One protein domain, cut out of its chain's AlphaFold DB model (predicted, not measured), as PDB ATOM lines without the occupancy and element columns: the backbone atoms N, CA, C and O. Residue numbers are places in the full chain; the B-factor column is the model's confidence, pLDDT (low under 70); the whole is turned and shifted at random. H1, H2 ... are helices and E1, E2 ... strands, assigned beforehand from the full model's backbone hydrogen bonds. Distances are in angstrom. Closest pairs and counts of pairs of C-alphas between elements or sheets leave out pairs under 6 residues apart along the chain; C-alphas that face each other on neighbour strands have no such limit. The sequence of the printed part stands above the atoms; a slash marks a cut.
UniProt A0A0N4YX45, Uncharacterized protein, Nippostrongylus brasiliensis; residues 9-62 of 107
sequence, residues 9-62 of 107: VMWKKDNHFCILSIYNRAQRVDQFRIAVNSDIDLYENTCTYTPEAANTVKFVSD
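Overview. This is residues 9 to 62 of the 107 residues of an uncharacterized protein of Nippostrongylus brasiliensis (UniProt A0A0N4YX45). With little regular structure, this is a small three-stranded sheet with a wide loop, residues 22 to 39, and a long arm, residues 46 to 62, that sticks out and holds tiny H1. The 54 printed residues, 18 in named elements, run E1, E2, E3, H1; the sheet's order is E2, E1, E3, antiparallel, and the class is mixed. It is only just loose, close to extended: radius of gyration of the C-alphas 15.0 A, spans 43 by 26 by 17 A.

Arrangement. Start at inner strand E1, residues 9 to 12. Its hairpin partner E2, residues 17 to 21, is antiparallel at 155 degrees; N 10 and O 19 are 2.9 A apart, within hydrogen-bond range. On E3, residues 40 to 44, antiparallel to E1 at 168 degrees, find O 43, 2.8 A from N 9. H1, residues 51 to 54, is not on the sheet and is too short for an O i to N i+4 pair.

Along the chain. Find C-alpha 9 at (228.639, 177.472, 141.797), where E1 begins, 9.8 A long. E2 spans 13.2 A, E3 13.3 A. H1, 5.3 A, ends at C-alpha 54, (214.256, 170.361, 123.304).

Size, cuts and confidence. The farthest C-alphas, Asn 37 and Asn 55, are 43.7 A apart. The printed part has no cut; E2 to E3 is a long link. Confidence is under 70 at residues 31, 33 to 38 and 47 to 62.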
ATOM      1  N   VAL A   9     227.342 176.818 141.635       90.56
ATOM      2  CA  VAL A   9     228.639 177.472 141.797       90.56
ATOM      3  C   VAL A   9     228.515 178.553 142.856       90.56
ATOM      4  O   VAL A   9     227.633 179.404 142.783       90.56
ATOM      5  N   MET A  10     229.426 178.531 143.819       88.75
ATOM      6  CA  MET A  10     229.560 179.578 144.820       88.75
ATOM      7  C   MET A  10     230.800 180.413 144.512       88.75
ATOM      8  O   MET A  10     231.910 179.877 144.469       88.75
ATOM      9  N   TRP A  11     230.609 181.709 144.298       86.25
ATOM     10  CA  TRP A  11     231.674 182.674 144.066       86.25
ATOM     11  C   TRP A  11     231.999 183.415 145.353       86.25
ATOM     12  O   TRP A  11     231.125 184.014 145.974       86.25
ATOM     13  N   LYS A  12     233.267 183.362 145.745       85.62
ATOM     14  CA  LYS A  12     233.807 184.062 146.902       85.62
ATOM     15  C   LYS A  12     234.553 185.304 146.433       85.62
ATOM     16  O   LYS A  12     235.569 185.198 145.744       85.62
ATOM     17  N   LYS A  13     234.030 186.483 146.766       82.50
ATOM     18  CA  LYS A  13     234.572 187.757 146.275       82.50
ATOM     19  C   LYS A  13     235.889 188.142 146.950       82.50
ATOM     20  O   LYS A  13     236.709 188.797 146.321       82.50
ATOM     21  N   ASP A  14     236.090 187.716 148.195       84.81
ATOM     22  CA  ASP A  14     237.265 188.006 149.026       84.81
ATOM     23  C   ASP A  14     238.569 187.473 148.422       84.81
ATOM     24  O   ASP A  14     239.598 188.141 148.456       84.81
ATOM     25  N   ASN A  15     238.526 186.270 147.856       85.25
ATOM     26  CA  ASN A  15     239.697 185.575 147.315       85.25
ATOM     27  C   ASN A  15     239.568 185.233 145.828       85.25
ATOM     28  O   ASN A  15     240.420 184.522 145.293       85.25
ATOM     29  N   HIS A  16     238.521 185.735 145.171       85.50
ATOM     30  CA  HIS A  16     238.229 185.486 143.764       85.50
ATOM     31  C   HIS A  16     238.234 183.989 143.408       85.50
ATOM     32  O   HIS A  16     238.822 183.572 142.406       85.50
ATOM     33  N   PHE A  17     237.582 183.167 144.237       84.50
ATOM     34  CA  PHE A  17     237.569 181.715 144.079       84.50
ATOM     35  C   PHE A  17     236.162 181.138 143.873       84.50
ATOM     36  O   PHE A  17     235.199 181.522 144.539       84.50
ATOM     37  N   CYS A  18     236.063 180.145 142.982       88.56
ATOM     38  CA  CYS A  18     234.832 179.404 142.706       88.56
ATOM     39  C   CYS A  18     234.825 178.044 143.411       88.56
ATOM     40  O   CYS A  18     235.733 177.233 143.227       88.56
ATOM     41  N   ILE A  19     233.739 177.735 144.117       86.44
ATOM     42  CA  ILE A  19     233.452 176.391 144.628       86.44
ATOM     43  C   ILE A  19     232.344 175.772 143.777       86.44
ATOM     44  O   ILE A  19     231.210 176.245 143.771       86.44
ATOM     45  N   LEU A  20     232.688 174.702 143.059       89.06
ATOM     46  CA  LEU A  20     231.763 173.937 142.221       89.06
ATOM     47  C   LEU A  20     231.099 172.828 143.043       89.06
ATOM     48  O   LEU A  20     231.783 172.113 143.777       89.06
ATOM     49  N   SER A  21     229.790 172.634 142.879       85.62
ATOM     50  CA  SER A  21     229.035 171.595 143.588       85.62
ATOM     51  C   SER A  21     228.195 170.726 142.650       85.62
ATOM     52  O   SER A  21     227.674 171.187 141.631       85.62
ATOM     53  N   ILE A  22     228.047 169.450 143.022       88.69
ATOM     54  CA  ILE A  22     227.106 168.495 142.408       88.69
ATOM     55  C   ILE A  22     225.673 168.670 142.907       88.69
ATOM     56  O   ILE A  22     224.768 168.044 142.363       88.69
ATOM     57  N   TYR A  23     225.472 169.479 143.946       87.88
ATOM     58  CA  TYR A  23     224.177 169.698 144.579       87.88
ATOM     59  C   TYR A  23     223.686 171.124 144.342       87.88
ATOM     60  O   TYR A  23     224.467 172.016 144.013       87.88
ATOM     61  N   ASN A  24     222.390 171.337 144.531       84.44
ATOM     62  CA  ASN A  24     221.776 172.657 144.663       84.44
ATOM     63  C   ASN A  24     221.120 172.802 146.051       84.44
ATOM     64  O   ASN A  24     221.050 171.835 146.821       84.44
ATOM     65  N   ARG A  25     220.609 173.995 146.366       80.69
ATOM     66  CA  ARG A  25     219.937 174.298 147.639       80.69
ATOM     67  C   ARG A  25     218.774 173.360 147.929       80.69
ATOM     68  O   ARG A  25     218.619 172.939 149.068       80.69
ATOM     69  N   ALA A  26     218.006 172.983 146.907       82.19
ATOM     70  CA  ALA A  26     216.876 172.067 147.058       82.19
ATOM     71  C   ALA A  26     217.302 170.652 147.497       82.19
ATOM     72  O   ALA A  26     216.550 169.972 148.187       82.19
ATOM     73  N   GLN A  27     218.502 170.206 147.115       81.44
ATOM     74  CA  GLN A  27     219.012 168.868 147.431       81.44
ATOM     75  C   GLN A  27     219.759 168.796 148.770       81.44
ATOM     76  O   GLN A  27     219.705 167.764 149.439       81.44
ATOM     77  N   ARG A  28     220.498 169.849 149.148       77.56
ATOM     78  CA  ARG A  28     221.368 169.864 150.341       77.56
ATOM     79  C   ARG A  28     221.334 171.200 151.078       77.56
ATOM     80  O   ARG A  28     222.343 171.888 151.177       77.56
ATOM     81  N   VAL A  29     220.171 171.567 151.615       76.50
ATOM     82  CA  VAL A  29     219.957 172.839 152.340       76.50
ATOM     83  C   VAL A  29     221.010 173.082 153.437       76.50
ATOM     84  O   VAL A  29     221.456 174.208 153.638       76.50
ATOM     85  N   ASP A  30     221.446 172.022 154.117       72.31
ATOM     86  CA  ASP A  30     222.457 172.039 155.177       72.31
ATOM     87  C   ASP A  30     223.842 172.516 154.711       72.31
ATOM     88  O   ASP A  30     224.566 173.145 155.483       72.31
ATOM     89  N   GLN A  31     224.191 172.265 153.447       69.94
ATOM     90  CA  GLN A  31     225.479 172.641 152.856       69.94
ATOM     91  C   GLN A  31     225.484 174.054 152.263       69.94
ATOM     92  O   GLN A  31     226.552 174.620 152.048       69.94
ATOM     93  N   PHE A  32     224.307 174.638 152.032       71.38
ATOM     94  CA  PHE A  32     224.139 175.964 151.429       71.38
ATOM     95  C   PHE A  32     223.596 176.983 152.436       71.38
ATOM     96  O   PHE A  32     222.744 177.813 152.112       71.38
ATOM     97  N   ARG A  33     224.067 176.906 153.685       66.75
ATOM     98  CA  ARG A  33     223.696 177.866 154.729       66.75
ATOM     99  C   ARG A  33     224.065 179.288 154.311       66.75
ATOM    100  O   ARG A  33     225.165 179.536 153.827       66.75
ATOM    101  N   ILE A  34     223.138 180.212 154.545       66.25
ATOM    102  CA  ILE A  34     223.332 181.639 154.292       66.25
ATOM    103  C   ILE A  34     224.408 182.136 155.255       66.25
ATOM    104  O   ILE A  34     224.218 182.124 156.472       66.25
ATOM    105  N   ALA A  35     225.544 182.552 154.709       64.62
ATOM    106  CA  ALA A  35     226.577 183.208 155.481       64.62
ATOM    107  C   ALA A  35     226.220 184.699 155.590       64.62
ATOM    108  O   ALA A  35     226.196 185.444 154.610       64.62
ATOM    109  N   VAL A  36     225.849 185.117 156.800       58.56
ATOM    110  CA  VAL A  36     225.516 186.512 157.102       58.56
ATOM    111  C   VAL A  36     226.820 187.316 157.085       58.56
ATOM    112  O   VAL A  36     227.781 186.924 157.744       58.56
ATOM    113  N   ASN A  37     226.852 188.422 156.337       62.19
ATOM    114  CA  ASN A  37     228.011 189.315 156.152       62.19
ATOM    115  C   ASN A  37     229.178 188.757 155.316       62.19
ATOM    116  O   ASN A  37     230.291 189.270 155.412       62.19
ATOM    117  N   SER A  38     228.959 187.724 154.502       64.25
ATOM    118  CA  SER A  38     229.976 187.245 153.561       64.25
ATOM    119  C   SER A  38     229.671 187.705 152.137       64.25
ATOM    120  O   SER A  38     228.548 187.506 151.673       64.25
ATOM    121  N   ASP A  39     230.675 188.229 151.433       78.38
ATOM    122  CA  ASP A  39     230.595 188.554 150.004       78.38
ATOM    123  C   ASP A  39     230.630 187.271 149.155       78.38
ATOM    124  O   ASP A  39     231.641 186.917 148.537       78.38
ATOM    125  N   ILE A  40     229.524 186.528 149.195       82.19
ATOM    126  CA  ILE A  40     229.366 185.249 148.516       82.19
ATOM    127  C   ILE A  40     228.146 185.302 147.606       82.19
ATOM    128  O   ILE A  40     227.023 185.473 148.078       82.19
ATOM    129  N   ASP A  41     228.371 185.048 146.320       84.94
ATOM    130  CA  ASP A  41     227.305 184.882 145.336       84.94
ATOM    131  C   ASP A  41     227.077 183.393 145.060       84.94
ATOM    132  O   ASP A  41     228.026 182.622 144.891       84.94
ATOM    133  N   LEU A  42     225.813 182.972 144.991       85.00
ATOM    134  CA  LEU A  42     225.433 181.599 144.660       85.00
ATOM    135  C   LEU A  42     224.654 181.566 143.346       85.00
ATOM    136  O   LEU A  42     223.580 182.155 143.235       85.00
ATOM    137  N   TYR A  43     225.167 180.796 142.393       87.94
ATOM    138  CA  TYR A  43     224.558 180.556 141.091       87.94
ATOM    139  C   TYR A  43     224.118 179.097 140.992       87.94
ATOM    140  O   TYR A  43     224.867 178.182 141.337       87.94
ATOM    141  N   GLU A  44     222.902 178.862 140.511       88.50
ATOM    142  CA  GLU A  44     222.345 177.521 140.329       88.50
ATOM    143  C   GLU A  44     221.911 177.335 138.879       88.50
ATOM    144  O   GLU A  44     221.296 178.223 138.290       88.50
ATOM    145  N   ASN A  45     222.205 176.167 138.310       83.94
ATOM    146  CA  ASN A  45     221.771 175.843 136.959       83.94
ATOM    147  C   ASN A  45     220.264 175.573 136.957       83.94
ATOM    148  O   ASN A  45     219.795 174.568 137.496       83.94
ATOM    149  N   THR A  46     219.500 176.458 136.325       78.69
ATOM    150  CA  THR A  46     218.083 176.236 136.038       78.69
ATOM    151  C   THR A  46     217.944 175.519 134.703       78.69
ATOM    152  O   THR A  46     218.256 176.082 133.654       78.69
ATOM    153  N   CYS A  47     217.456 174.280 134.722       69.50
ATOM    154  CA  CYS A  47     217.093 173.586 133.492       69.50
ATOM    155  C   CYS A  47     215.773 174.166 132.973       69.50
ATOM    156  O   CYS A  47     214.708 173.843 133.495       69.50
ATOM    157  N   THR A  48     215.822 175.004 131.942       63.12
ATOM    158  CA  THR A  48     214.623 175.453 131.223       63.12
ATOM    159  C   THR A  48     214.180 174.352 130.264       63.12
ATOM    160  O   THR A  48     214.400 174.429 129.058       63.12
ATOM    161  N   TYR A  49     213.617 173.265 130.799       53.31
ATOM    162  CA  TYR A  49     212.978 172.262 129.953       53.31
ATOM    163  C   TYR A  49     211.629 172.806 129.480       53.31
ATOM    164  O   TYR A  49     210.624 172.707 130.181       53.31
ATOM    165  N   THR A  50     211.615 173.392 128.287       58.19
ATOM    166  CA  THR A  50     210.395 173.593 127.504       58.19
ATOM    167  C   THR A  50     210.388 172.556 126.380       58.19
ATOM    168  O   THR A  50     211.391 172.445 125.665       58.19
ATOM    169  N   PRO A  51     209.312 171.771 126.199       58.56
ATOM    170  CA  PRO A  51     209.255 170.748 125.156       58.56
ATOM    171  C   PRO A  51     209.458 171.326 123.742       58.56
ATOM    172  O   PRO A  51     210.041 170.645 122.902       58.56
ATOM    173  N   GLU A  52     209.116 172.599 123.485       56.53
ATOM    174  CA  GLU A  52     209.461 173.268 122.217       56.53
ATOM    175  C   GLU A  52     210.967 173.583 122.064       56.53
ATOM    176  O   GLU A  52     211.484 173.627 120.944       56.53
ATOM    177  N   ALA A  53     211.700 173.754 123.173       54.03
ATOM    178  CA  ALA A  53     213.139 174.047 123.168       54.03
ATOM    179  C   ALA A  53     214.008 172.792 123.039       54.03
ATOM    180  O   ALA A  53     215.122 172.875 122.536       54.03
ATOM    181  N   ALA A  54     213.512 171.616 123.432       53.94
ATOM    182  CA  ALA A  54     214.256 170.361 123.304       53.94
ATOM    183  C   ALA A  54     214.573 169.995 121.838       53.94
ATOM    184  O   ALA A  54     215.577 169.339 121.572       53.94
ATOM    185  N   ASN A  55     213.751 170.461 120.889       55.16
ATOM    186  CA  ASN A  55     213.953 170.244 119.452       55.16
ATOM    187  C   ASN A  55     214.671 171.405 118.740       55.16
ATOM    188  O   ASN A  55     215.095 171.243 117.597       55.16
ATOM    189  N   THR A  56     214.813 172.569 119.383       54.22
ATOM    190  CA  THR A  56     215.406 173.779 118.775       54.22
ATOM    191  C   THR A  56     216.715 174.217 119.428       54.22
ATOM    192  O   THR A  56     217.560 174.812 118.762       54.22
ATOM    193  N   VAL A  57     216.952 173.869 120.692       52.19
ATOM    194  CA  VAL A  57     218.175 174.219 121.416       52.19
ATOM    195  C   VAL A  57     219.159 173.061 121.312       52.19
ATOM    196  O   VAL A  57     219.258 172.196 122.182       52.19
ATOM    197  N   LYS A  58     219.943 173.066 120.231       50.25
ATOM    198  CA  LYS A  58     221.260 172.427 120.267       50.25
ATOM    199  C   LYS A  58     222.085 173.214 121.276       50.25
ATOM    200  O   LYS A  58     222.400 174.374 121.033       50.25
ATOM    201  N   PHE A  59     222.391 172.608 122.417       45.31
ATOM    202  CA  PHE A  59     223.298 173.202 123.390       45.31
ATOM    203  C   PHE A  59     224.703 173.226 122.771       45.31
ATOM    204  O   PHE A  59     225.444 172.249 122.848       45.31
ATOM    205  N   VAL A  60     225.037 174.312 122.073       47.78
ATOM    206  CA  VAL A  60     226.393 174.578 121.586       47.78
ATOM    207  C   VAL A  60     227.088 175.366 122.686       47.78
ATOM    208  O   VAL A  60     227.002 176.585 122.778       47.78
ATOM    209  N   SER A  61     227.690 174.623 123.606       47.75
ATOM    210  CA  SER A  61     228.661 175.153 124.554       47.75
ATOM    211  C   SER A  61     229.953 175.417 123.774       47.75
ATOM    212  O   SER A  61     230.747 174.503 123.565       47.75
ATOM    213  N   ASP A  62     230.168 176.653 123.309       47.97
ATOM    214  CA  ASP A  62     231.427 177.052 122.646       47.97
ATOM    215  C   ASP A  62     232.651 176.866 123.570       47.97
ATOM    216  O   ASP A  62     233.779 176.675 123.114       47.97
TER     217      ASP A  62